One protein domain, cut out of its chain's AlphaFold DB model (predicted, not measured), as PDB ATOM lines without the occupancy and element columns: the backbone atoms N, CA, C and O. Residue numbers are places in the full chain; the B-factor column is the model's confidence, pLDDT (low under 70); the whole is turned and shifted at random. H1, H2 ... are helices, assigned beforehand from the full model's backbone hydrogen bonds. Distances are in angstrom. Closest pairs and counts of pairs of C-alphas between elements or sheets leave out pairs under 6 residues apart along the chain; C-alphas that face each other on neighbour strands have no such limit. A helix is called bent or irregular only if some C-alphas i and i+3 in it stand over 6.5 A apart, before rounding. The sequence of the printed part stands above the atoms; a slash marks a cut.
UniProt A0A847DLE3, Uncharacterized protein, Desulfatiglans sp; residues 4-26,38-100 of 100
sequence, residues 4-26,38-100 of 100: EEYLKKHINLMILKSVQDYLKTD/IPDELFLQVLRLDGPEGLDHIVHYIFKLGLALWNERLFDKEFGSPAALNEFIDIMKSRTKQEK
ATOM      1  N   GLU A   4      72.467 103.366  59.238       90.44
ATOM      2  CA  GLU A   4      72.940 103.748  57.907       90.44
ATOM      3  C   GLU A   4      72.192 104.978  57.364       90.44
ATOM      4  O   GLU A   4      72.809 105.919  56.858       90.44
ATOM      5  N   GLU A   5      70.866 105.017  57.536       89.25
ATOM      6  CA  GLU A   5      70.037 106.159  57.142       89.25
ATOM      7  C   GLU A   5      70.409 107.417  57.942       89.25
ATOM      8  O   GLU A   5      70.519 108.509  57.375       89.25
ATOM      9  N   TYR A   6      70.658 107.261  59.246       91.69
ATOM     10  CA  TYR A   6      71.101 108.347  60.116       91.69
ATOM     11  C   TYR A   6      72.449 108.919  59.669       91.69
ATOM     12  O   TYR A   6      72.564 110.133  59.481       91.69
ATOM     13  N   LEU A   7      73.454 108.063  59.457       92.25
ATOM     14  CA  LEU A   7      74.790 108.481  59.027       92.25
ATOM     15  C   LEU A   7      74.734 109.217  57.690       92.25
ATOM     16  O   LEU A   7      75.324 110.291  57.541       92.25
ATOM     17  N   LYS A   8      73.962 108.686  56.736       93.81
ATOM     18  CA  LYS A   8      73.758 109.320  55.436       93.81
ATOM     19  C   LYS A   8      73.130 110.712  55.578       93.81
ATOM     20  O   LYS A   8      73.667 111.681  55.039       93.81
ATOM     21  N   LYS A   9      72.025 110.838  56.323       93.50
ATOM     22  CA  LYS A   9      71.356 112.131  56.553       93.50
ATOM     23  C   LYS A   9      72.247 113.118  57.304       93.50
ATOM     24  O   LYS A   9      72.233 114.305  56.989       93.50
ATOM     25  N   HIS A  10      73.063 112.641  58.241       94.06
ATOM     26  CA  HIS A  10      74.007 113.473  58.979       94.06
ATOM     27  C   HIS A  10      75.091 114.059  58.064       94.06
ATOM     28  O   HIS A  10      75.315 115.270  58.076       94.06
ATOM     29  N   ILE A  11      75.710 113.229  57.217       94.75
ATOM     30  CA  ILE A  11      76.696 113.681  56.222       94.75
ATOM     31  C   ILE A  11      76.059 114.690  55.263       94.75
ATOM     32  O   ILE A  11      76.619 115.764  55.038       94.75
ATOM     33  N   ASN A  12      74.864 114.389  54.748       95.12
ATOM     34  CA  ASN A  12      74.154 115.286  53.839       95.12
ATOM     35  C   ASN A  12      73.819 116.625  54.503       95.12
ATOM     36  O   ASN A  12      74.000 117.667  53.881       95.12
ATOM     37  N   LEU A  13      73.421 116.633  55.777       95.06
ATOM     38  CA  LEU A  13      73.204 117.870  56.527       95.06
ATOM     39  C   LEU A  13      74.485 118.708  56.652       95.06
ATOM     40  O   LEU A  13      74.440 119.929  56.486       95.06
ATOM     41  N   MET A  14      75.631 118.073  56.919       94.25
ATOM     42  CA  MET A  14      76.915 118.781  56.975       94.25
ATOM     43  C   MET A  14      77.303 119.378  55.620       94.25
ATOM     44  O   MET A  14      77.769 120.516  55.566       94.25
ATOM     45  N   ILE A  15      77.072 118.643  54.531       94.56
ATOM     46  CA  ILE A  15      77.302 119.123  53.165       94.56
ATOM     47  C   ILE A  15      76.400 120.321  52.858       94.56
ATOM     48  O   ILE A  15      76.907 121.357  52.437       94.56
ATOM     49  N   LEU A  16      75.092 120.211  53.124       94.75
ATOM     50  CA  LEU A  16      74.130 121.299  52.912       94.75
ATOM     51  C   LEU A  16      74.558 122.569  53.652       94.75
ATOM     52  O   LEU A  16      74.523 123.662  53.092       94.75
ATOM     53  N   LYS A  17      75.002 122.426  54.905       92.38
ATOM     54  CA  LYS A  17      75.502 123.548  55.703       92.38
ATOM     55  C   LYS A  17      76.768 124.158  55.096       92.38
ATOM     56  O   LYS A  17      76.821 125.367  54.909       92.38
ATOM     57  N   SER A  18      77.751 123.328  54.747       91.38
ATOM     58  CA  SER A  18      79.007 123.775  54.132       91.38
ATOM     59  C   SER A  18      78.766 124.559  52.838       91.38
ATOM     60  O   SER A  18      79.329 125.632  52.636       91.38
ATOM     61  N   VAL A  19      77.856 124.077  51.987       91.75
ATOM     62  CA  VAL A  19      77.474 124.759  50.745       91.75
ATOM     63  C   VAL A  19      76.737 126.069  51.017       91.75
ATOM     64  O   VAL A  19      77.032 127.075  50.375       91.75
ATOM     65  N   GLN A  20      75.805 126.095  51.975       90.12
ATOM     66  CA  GLN A  20      75.136 127.338  52.372       90.12
ATOM     67  C   GLN A  20      76.128 128.386  52.880       90.12
ATOM     68  O   GLN A  20      75.963 129.565  52.578       90.12
ATOM     69  N   ASP A  21      77.139 127.974  53.641       89.75
ATOM     70  CA  ASP A  21      78.174 128.875  54.140       89.75
ATOM     71  C   ASP A  21      79.057 129.376  52.982       89.75
ATOM     72  O   ASP A  21      79.245 130.585  52.846       89.75
ATOM     73  N   TYR A  22      79.474 128.487  52.069       87.25
ATOM     74  CA  TYR A  22      80.215 128.841  50.849       87.25
ATOM     75  C   TYR A  22      79.474 129.864  49.972       87.25
ATOM     76  O   TYR A  22      80.088 130.783  49.439       87.25
ATOM     77  N   LEU A  23      78.152 129.736  49.828       87.62
ATOM     78  CA  LEU A  23      77.348 130.667  49.030       87.62
ATOM     79  C   LEU A  23      77.132 132.031  49.714       87.62
ATOM     80  O   LEU A  23      76.881 133.012  49.018       87.62
ATOM     81  N   LYS A  24      77.216 132.107  51.052       84.62
ATOM     82  CA  LYS A  24      77.030 133.351  51.825       84.62
ATOM     83  C   LYS A  24      78.296 134.192  51.930       84.62
ATOM     84  O   LYS A  24      78.200 135.405  52.093       84.62
ATOM     85  N   THR A  25      79.466 133.559  51.919       69.94
ATOM     86  CA  THR A  25      80.738 134.247  52.142       69.94
ATOM     87  C   THR A  25      81.505 134.444  50.839       69.94
ATOM     88  O   THR A  25      81.759 133.477  50.128       69.94
ATOM     89  N   ASP A  26      81.996 135.657  50.580       59.66
ATOM     90  CA  ASP A  26      82.995 135.915  49.528       59.66
ATOM     91  C   ASP A  26      84.427 135.482  49.940       59.66
ATOM     92  O   ASP A  26      85.406 135.836  49.287       59.66
ATOM     93  N   ILE A  38      85.590 123.615  30.255       86.81
ATOM     94  CA  ILE A  38      84.673 124.659  29.791       86.81
ATOM     95  C   ILE A  38      84.467 124.471  28.279       86.81
ATOM     96  O   ILE A  38      85.432 124.113  27.606       86.81
ATOM     97  N   PRO A  39      83.255 124.677  27.725       93.38
ATOM     98  CA  PRO A  39      83.051 124.642  26.279       93.38
ATOM     99  C   PRO A  39      83.950 125.641  25.541       93.38
ATOM    100  O   PRO A  39      84.028 126.804  25.942       93.38
ATOM    101  N   ASP A  40      84.566 125.202  24.441       94.31
ATOM    102  CA  ASP A  40      85.568 125.984  23.700       94.31
ATOM    103  C   ASP A  40      85.050 127.362  23.277       94.31
ATOM    104  O   ASP A  40      85.742 128.364  23.430       94.31
ATOM    105  N   GLU A  41      83.806 127.436  22.798       95.75
ATOM    106  CA  GLU A  41      83.223 128.698  22.337       95.75
ATOM    107  C   GLU A  41      82.965 129.667  23.497       95.75
ATOM    108  O   GLU A  41      83.244 130.856  23.382       95.75
ATOM    109  N   LEU A  42      82.502 129.164  24.647       92.62
ATOM    110  CA  LEU A  42      82.334 129.983  25.849       92.62
ATOM    111  C   LEU A  42      83.689 130.534  26.304       92.62
ATOM    112  O   LEU A  42      83.809 131.725  26.576       92.62
ATOM    113  N   PHE A  43      84.707 129.671  26.337       92.69
ATOM    114  CA  PHE A  43      86.067 130.052  26.695       92.69
ATOM    115  C   PHE A  43      86.602 131.140  25.759       92.69
ATOM    116  O   PHE A  43      87.000 132.205  26.216       92.69
ATOM    117  N   LEU A  44      86.581 130.895  24.447       95.19
ATOM    118  CA  LEU A  44      87.167 131.794  23.458       95.19
ATOM    119  C   LEU A  44      86.429 133.127  23.370       95.19
ATOM    120  O   LEU A  44      87.080 134.168  23.300       95.19
ATOM    121  N   GLN A  45      85.096 133.111  23.351       96.44
ATOM    122  CA  GLN A  45      84.319 134.334  23.165       96.44
ATOM    123  C   GLN A  45      84.378 135.227  24.401       96.44
ATOM    124  O   GLN A  45      84.637 136.421  24.266       96.44
ATOM    125  N   VAL A  46      84.237 134.663  25.604       95.50
ATOM    126  CA  VAL A  46      84.329 135.458  26.837       95.50
ATOM    127  C   VAL A  46      85.754 135.957  27.051       95.50
ATOM    128  O   VAL A  46      85.941 137.130  27.346       95.50
ATOM    129  N   LEU A  47      86.775 135.127  26.799       94.75
ATOM    130  CA  LEU A  47      88.170 135.565  26.902       94.75
ATOM    131  C   LEU A  47      88.475 136.748  25.970       94.75
ATOM    132  O   LEU A  47      89.239 137.638  26.334       94.75
ATOM    133  N   ARG A  48      87.895 136.766  24.764       96.12
ATOM    134  CA  ARG A  48      88.083 137.856  23.794       96.12
ATOM    135  C   ARG A  48      87.348 139.137  24.175       96.12
ATOM    136  O   ARG A  48      87.860 140.210  23.871       96.12
ATOM    137  N   LEU A  49      86.158 139.023  24.758       96.69
ATOM    138  CA  LEU A  49      85.298 140.166  25.076       96.69
ATOM    139  C   LEU A  49      85.630 140.778  26.441       96.69
ATOM    140  O   LEU A  49      85.787 141.992  26.537       96.69
ATOM    141  N   ASP A  50      85.798 139.933  27.460       94.44
ATOM    142  CA  ASP A  50      85.849 140.332  28.872       94.44
ATOM    143  C   ASP A  50      87.168 139.940  29.565       94.44
ATOM    144  O   ASP A  50      87.350 140.173  30.762       94.44
ATOM    145  N   GLY A  51      88.106 139.348  28.819       94.44
ATOM    146  CA  GLY A  51      89.416 138.957  29.328       94.44
ATOM    147  C   GLY A  51      89.389 137.761  30.293       94.44
ATOM    148  O   GLY A  51      88.350 137.129  30.512       94.44
ATOM    149  N   PRO A  52      90.555 137.403  30.861       92.06
ATOM    150  CA  PRO A  52      90.677 136.301  31.814       92.06
ATOM    151  C   PRO A  52      89.827 136.500  33.073       92.06
ATOM    152  O   PRO A  52      89.239 135.539  33.556       92.06
ATOM    153  N   GLU A  53      89.729 137.729  33.583       91.38
ATOM    154  CA  GLU A  53      88.930 138.057  34.767       91.38
ATOM    155  C   GLU A  53      87.431 137.870  34.508       91.38
ATOM    156  O   GLU A  53      86.723 137.324  35.351       91.38
ATOM    157  N   GLY A  54      86.944 138.277  33.331       91.81
ATOM    158  CA  GLY A  54      85.556 138.050  32.931       91.81
ATOM    159  C   GLY A  54      85.233 136.567  32.765       91.81
ATOM    160  O   GLY A  54      84.192 136.096  33.230       91.81
ATOM    161  N   LEU A  55      86.158 135.806  32.170       92.06
ATOM    162  CA  LEU A  55      86.033 134.355  32.054       92.06
ATOM    163  C   LEU A  55      86.027 133.670  33.431       92.06
ATOM    164  O   LEU A  55      85.210 132.784  33.681       92.06
ATOM    165  N   ASP A  56      86.912 134.080  34.334       89.75
ATOM    166  CA  ASP A  56      86.940 133.564  35.700       89.75
ATOM    167  C   ASP A  56      85.624 133.871  36.429       89.75
ATOM    168  O   ASP A  56      85.012 132.980  37.026       89.75
ATOM    169  N   HIS A  57      85.125 135.101  36.299       90.50
ATOM    170  CA  HIS A  57      83.876 135.527  36.917       90.50
ATOM    171  C   HIS A  57      82.672 134.721  36.419       90.50
ATOM    172  O   HIS A  57      81.877 134.242  37.232       90.50
ATOM    173  N   ILE A  58      82.535 134.521  35.101       92.81
ATOM    174  CA  ILE A  58      81.403 133.764  34.551       92.81
ATOM    175  C   ILE A  58      81.462 132.287  34.953       92.81
ATOM    176  O   ILE A  58      80.427 131.700  35.266       92.81
ATOM    177  N   VAL A  59      82.657 131.687  35.012       90.94
ATOM    178  CA  VAL A  59      82.836 130.298  35.462       90.94
ATOM    179  C   VAL A  59      82.439 130.160  36.929       90.94
ATOM    180  O   VAL A  59      81.649 129.276  37.268       90.94
ATOM    181  N   HIS A  60      82.917 131.058  37.792       89.06
ATOM    182  CA  HIS A  60      82.531 131.080  39.202       89.06
ATOM    183  C   HIS A  60      81.028 131.304  39.383       89.06
ATOM    184  O   HIS A  60      80.403 130.652  40.221       89.06
ATOM    185  N   TYR A  61      80.427 132.185  38.583       91.00
ATOM    186  CA  TYR A  61      78.993 132.443  38.613       91.00
ATOM    187  C   TYR A  61      78.179 131.202  38.225       91.00
ATOM    188  O   TYR A  61      77.284 130.796  38.970       91.00
ATOM    189  N   ILE A  62      78.529 130.541  37.114       92.88
ATOM    190  CA  ILE A  62      77.896 129.286  36.679       92.88
ATOM    191  C   ILE A  62      78.030 128.214  37.764       92.88
ATOM    192  O   ILE A  62      77.058 127.520  38.069       92.88
ATOM    193  N   PHE A  63      79.211 128.093  38.375       90.75
ATOM    194  CA  PHE A  63      79.443 127.140  39.453       90.75
ATOM    195  C   PHE A  63      78.561 127.431  40.674       90.75
ATOM    196  O   PHE A  63      77.867 126.527  41.140       90.75
ATOM    197  N   LYS A  64      78.517 128.682  41.156       90.75
ATOM    198  CA  LYS A  64      77.663 129.087  42.286       90.75
ATOM    199  C   LYS A  64      76.182 128.816  42.002       90.75
ATOM    200  O   LYS A  64      75.493 128.276  42.866       90.75
ATOM    201  N   LEU A  65      75.704 129.118  40.791       94.00
ATOM    202  CA  LEU A  65      74.331 128.820  40.369       94.00
ATOM    203  C   LEU A  65      74.030 127.318  40.389       94.00
ATOM    204  O   LEU A  65      73.034 126.886  40.968       94.00
ATOM    205  N   GLY A  66      74.895 126.512  39.768       93.88
ATOM    206  CA  GLY A  66      74.733 125.060  39.736       93.88
ATOM    207  C   GLY A  66      74.776 124.445  41.133       93.88
ATOM    208  O   GLY A  66      73.976 123.565  41.449       93.88
ATOM    209  N   LEU A  67      75.665 124.950  41.989       93.19
ATOM    210  CA  LEU A  67      75.805 124.510  43.367       93.19
ATOM    211  C   LEU A  67      74.560 124.840  44.201       93.19
ATOM    212  O   LEU A  67      74.103 123.980  44.949       93.19
ATOM    213  N   ALA A  68      73.971 126.029  44.038       93.88
ATOM    214  CA  ALA A  68      72.715 126.401  44.692       93.88
ATOM    215  C   ALA A  68      71.558 125.468  44.291       93.88
ATOM    216  O   ALA A  68      70.909 124.885  45.159       93.88
ATOM    217  N   LEU A  69      71.371 125.234  42.987       96.06
ATOM    218  CA  LEU A  69      70.340 124.322  42.472       96.06
ATOM    219  C   LEU A  69      70.542 122.881  42.954       96.06
ATOM    220  O   LEU A  69      69.587 122.170  43.268       96.06
ATOM    221  N   TRP A  70      71.793 122.420  42.994       96.50
ATOM    222  CA  TRP A  70      72.113 121.092  43.504       96.50
ATOM    223  C   TRP A  70      71.830 120.977  45.006       96.50
ATOM    224  O   TRP A  70      71.275 119.969  45.440       96.50
ATOM    225  N   ASN A  71      72.159 122.013  45.780       95.12
ATOM    226  CA  ASN A  71      71.927 122.068  47.220       95.12
ATOM    227  C   ASN A  71      70.432 121.973  47.565       95.12
ATOM    228  O   ASN A  71      70.052 121.211  48.450       95.12
ATOM    229  N   GLU A  72      69.583 122.689  46.826       94.69
ATOM    230  CA  GLU A  72      68.122 122.600  46.954       94.69
ATOM    231  C   GLU A  72      67.617 121.182  46.662       94.69
ATOM    232  O   GLU A  72      66.921 120.583  47.479       94.69
ATOM    233  N   ARG A  73      68.058 120.576  45.551       96.19
ATOM    234  CA  ARG A  73      67.674 119.199  45.197       96.19
ATOM    235  C   ARG A  73      68.135 118.169  46.223       96.19
ATOM    236  O   ARG A  73      67.432 117.188  46.462       96.19
ATOM    237  N   LEU A  74      69.324 118.349  46.801       95.62
ATOM    238  CA  LEU A  74      69.828 117.474  47.858       95.62
ATOM    239  C   LEU A  74      68.956 117.588  49.113       95.62
ATOM    240  O   LEU A  74      68.611 116.565  49.704       95.62
ATOM    241  N   PHE A  75      68.568 118.808  49.491       95.94
ATOM    242  CA  PHE A  75      67.657 119.037  50.607       95.94
ATOM    243  C   PHE A  75      66.297 118.371  50.372       95.94
ATOM    244  O   PHE A  75      65.834 117.613  51.227       95.94
ATOM    245  N   ASP A  76      65.692 118.579  49.202       95.75
ATOM    246  CA  ASP A  76      64.394 117.995  48.858       95.75
ATOM    247  C   ASP A  76      64.438 116.464  48.852       95.75
ATOM    248  O   ASP A  76      63.523 115.802  49.337       95.75
ATOM    249  N   LYS A  77      65.528 115.881  48.346       95.00
ATOM    250  CA  LYS A  77      65.712 114.429  48.308       95.00
ATOM    251  C   LYS A  77      65.848 113.813  49.701       95.00
ATOM    252  O   LYS A  77      65.339 112.720  49.934       95.00
ATOM    253  N   GLU A  78      66.608 114.448  50.588       93.75
ATOM    254  CA  GLU A  78      67.011 113.830  51.857       93.75
ATOM    255  C   GLU A  78      66.086 114.210  53.021       93.75
ATOM    256  O   GLU A  78      65.881 113.404  53.929       93.75
ATOM    257  N   PHE A  79      65.491 115.404  52.980       94.38
ATOM    258  CA  PHE A  79      64.592 115.907  54.019       94.38
ATOM    259  C   PHE A  79      63.200 116.230  53.478       94.38
ATOM    260  O   PHE A  79      62.217 116.001  54.177       94.38
ATOM    261  N   GLY A  80      63.085 116.756  52.257       92.56
ATOM    262  CA  GLY A  80      61.805 117.039  51.587       92.56
ATOM    263  C   GLY A  80      60.971 118.166  52.201       92.56
ATOM    264  O   GLY A  80      60.107 118.730  51.537       92.56
ATOM    265  N   SER A  81      61.207 118.522  53.464       94.00
ATOM    266  CA  SER A  81      60.563 119.647  54.128       94.00
ATOM    267  C   SER A  81      61.390 120.157  55.313       94.00
ATOM    268  O   SER A  81      62.127 119.391  55.945       94.00
ATOM    269  N   PRO A  82      61.221 121.436  55.699       92.69
ATOM    270  CA  PRO A  82      61.824 121.971  56.919       92.69
ATOM    271  C   PRO A  82      61.380 121.239  58.195       92.69
ATOM    272  O   PRO A  82      62.151 121.138  59.146       92.69
ATOM    273  N   ALA A  83      60.153 120.707  58.220       94.50
ATOM    274  CA  ALA A  83      59.635 119.953  59.361       94.50
ATOM    275  C   ALA A  83      60.427 118.656  59.588       94.50
ATOM    276  O   ALA A  83      60.887 118.409  60.701       94.50
ATOM    277  N   ALA A  84      60.666 117.886  58.523       92.75
ATOM    278  CA  ALA A  84      61.457 116.657  58.582       92.75
ATOM    279  C   ALA A  84      62.933 116.919  58.929       92.75
ATOM    280  O   ALA A  84      63.556 116.137  59.648       92.75
ATOM    281  N   LEU A  85      63.498 118.041  58.466       94.44
ATOM    282  CA  LEU A  85      64.830 118.470  58.892       94.44
ATOM    283  C   LEU A  85      64.874 118.745  60.404       94.44
ATOM    284  O   LEU A  85      65.791 118.284  61.081       94.44
ATOM    285  N   ASN A  86      63.899 119.484  60.941       93.75
ATOM    286  CA  ASN A  86      63.848 119.785  62.373       93.75
ATOM    287  C   ASN A  86      63.711 118.515  63.220       93.75
ATOM    288  O   ASN A  86      64.423 118.369  64.212       93.75
ATOM    289  N   GLU A  87      62.877 117.570  62.787       94.19
ATOM    290  CA  GLU A  87      62.754 116.261  63.432       94.19
ATOM    291  C   GLU A  87      64.104 115.527  63.467       94.19
ATOM    292  O   GLU A  87      64.535 115.041  64.514       94.19
ATOM    293  N   PHE A  88      64.832 115.515  62.346       93.94
ATOM    294  CA  PHE A  88      66.162 114.914  62.285       93.94
ATOM    295  C   PHE A  88      67.176 115.611  63.207       93.94
ATOM    296  O   PHE A  88      67.962 114.949  63.891       93.94
ATOM    297  N   ILE A  89      67.142 116.943  63.281       92.31
ATOM    298  CA  ILE A  89      67.992 117.725  64.187       92.31
ATOM    299  C   ILE A  89      67.708 117.367  65.654       92.31
ATOM    300  O   ILE A  89      68.638 117.273  66.459       92.31
ATOM    301  N   ASP A  90      66.449 117.151  66.023       93.69
ATOM    302  CA  ASP A  90      66.091 116.785  67.393       93.69
ATOM    303  C   ASP A  90      66.514 115.350  67.743       93.69
ATOM    304  O   ASP A  90      66.996 115.105  68.857       93.69
ATOM    305  N   ILE A  91      66.462 114.427  66.775       91.56
ATOM    306  CA  ILE A  91      67.061 113.089  66.900       91.56
ATOM    307  C   ILE A  91      68.574 113.204  67.143       91.56
ATOM    308  O   ILE A  91      69.088 112.588  68.081       91.56
ATOM    309  N   MET A  92      69.286 114.030  66.366       90.31
ATOM    310  CA  MET A  92      70.724 114.261  66.557       90.31
ATOM    311  C   MET A  92      71.042 114.786  67.964       90.31
ATOM    312  O   MET A  92      71.892 114.226  68.654       90.31
ATOM    313  N   LYS A  93      70.339 115.832  68.425       89.94
ATOM    314  CA  LYS A  93      70.543 116.406  69.770       89.94
ATOM    315  C   LYS A  93      70.323 115.374  70.873       89.94
ATOM    316  O   LYS A  93      71.023 115.404  71.884       89.94
ATOM    317  N   SER A  94      69.331 114.503  70.701       89.31
ATOM    318  CA  SER A  94      68.998 113.464  71.676       89.31
ATOM    319  C   SER A  94      70.110 112.421  71.776       89.31
ATOM    320  O   SER A  94      70.510 112.080  72.886       89.31
ATOM    321  N   ARG A  95      70.685 112.002  70.640       85.62
ATOM    322  CA  ARG A  95      71.842 111.092  70.600       85.62
ATOM    323  C   ARG A  95      73.085 111.706  71.250       85.62
ATOM    324  O   ARG A  95      73.661 111.105  72.148       85.62
ATOM    325  N   THR A  96      73.421 112.957  70.923       82.38
ATOM    326  CA  THR A  96      74.572 113.652  71.535       82.38
ATOM    327  C   THR A  96      74.430 113.846  73.053       82.38
ATOM    328  O   THR A  96      75.431 113.959  73.754       82.38
ATOM    329  N   LYS A  97      73.201 113.918  73.583       78.88
ATOM    330  CA  LYS A  97      72.948 113.973  75.034       78.88
ATOM    331  C   LYS A  97      73.062 112.613  75.723       78.88
ATOM    332  O   LYS A  97      73.308 112.601  76.919       78.88
ATOM    333  N   GLN A  98      72.838 111.510  75.012       66.56
ATOM    334  CA  GLN A  98      72.958 110.150  75.552       66.56
ATOM    335  C   GLN A  98      74.409 109.645  75.554       66.56
ATOM    336  O   GLN A  98      74.742 108.756  76.327       66.56
ATOM    337  N   GLU A  99      75.264 110.219  74.707       59.09
ATOM    338  CA  GLU A  99      76.703 109.924  74.631       59.09
ATOM    339  C   GLU A  99      77.565 110.771  75.594       59.09
ATOM    340  O   GLU A  99      78.779 110.573  75.656       59.09
ATOM    341  N   LYS A 100      76.961 111.717  76.328       49.62
ATOM    342  CA  LYS A 100      77.609 112.560  77.349       49.62
ATOM    343  C   LYS A 100      77.246 112.110  78.754       49.62
ATOM    344  O   LYS A 100      78.148 112.183  79.617       49.62
TER     345      LYS A 100
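This is residues 4 to 26 and 38 to 100 of the 100 residues of an uncharacterized protein of Desulfatiglans sp (UniProt A0A847DLE3). An elongated rod of helices built along one long arm, H2b, which makes most of the length: H1 packs along its later part and runs the opposite way, H2a folds back on its first end like a hook, and past its last end the chain turns sharply into H3, which points off in a new direction. The tip of H3 and the end after it, residues 93 to 100, stick out free. The printed part has 86 residues with three named helices, H1, H2 and H3 in that order, and no named strand; the class is all helix. The whole is extended, with a radius of gyration of the C-alphas of 18.8 A, and spans 60 by 24 by 21 A.

H1 is residues 4 to 24, 30.5 A from first to last C-alpha; it begins at C-alpha 4, (72.940, 103.748, 57.907). H2 is residues 40 to 78, assigned as one helix by its hydrogen bonds, but bent: C-alphas 49 and 52 are 9.4 A apart. Its arms are H2a, residues 40 to 49, 14.3 A long, and H2b, residues 52 to 78, 38.3 A long; residues 50 and 51 belong to neither. H2b begins at C-alpha 52, (90.677, 136.301, 31.814). H3 is residues 82 to 98, 24.7 A long, and ends at C-alpha 98, (72.958, 110.150, 75.552).

H1 and H2b touch, and their closest C-alphas, those of Leu 16 and Asn 71, are 6.2 A apart. They run opposite ways at a shallow tilt of 33 degrees, only just short of steep. H2a touches H2b with residues 54 to 55 of H2b alone; their closest C-alphas, those of Val 46 and Leu 55, are 5.6 A apart. These two arms run opposite ways at a steep tilt of 49 degrees. H3 touches no helix, but it is near H1, with 11 pairs of C-alphas within 10 A, and near H2b, with 5 such pairs. H2a is apart from H1 and from H3. In H1, H2a, H2b and H3 every O i to N i+4 pair is within hydrogen-bond range.

The two C-alphas farthest apart, those of Arg 48 and Gln 98, are 60.6 A from each other. Without residues 93 to 100, which stand free, the body of 78 residues spans 54 by 23 by 19 A. Residues 27 to 37 are not printed, and C-alphas 26 and 38 are 22.8 A apart across this cut, which falls in the link from H1 to H2. The link from H2 to H3 is tight, with 3 residues. The printed part ends at residue 100, the chain's last. The mean pLDDT of the printed part is 90.7; residues 25 to 26 and 98 to 100 are under 70.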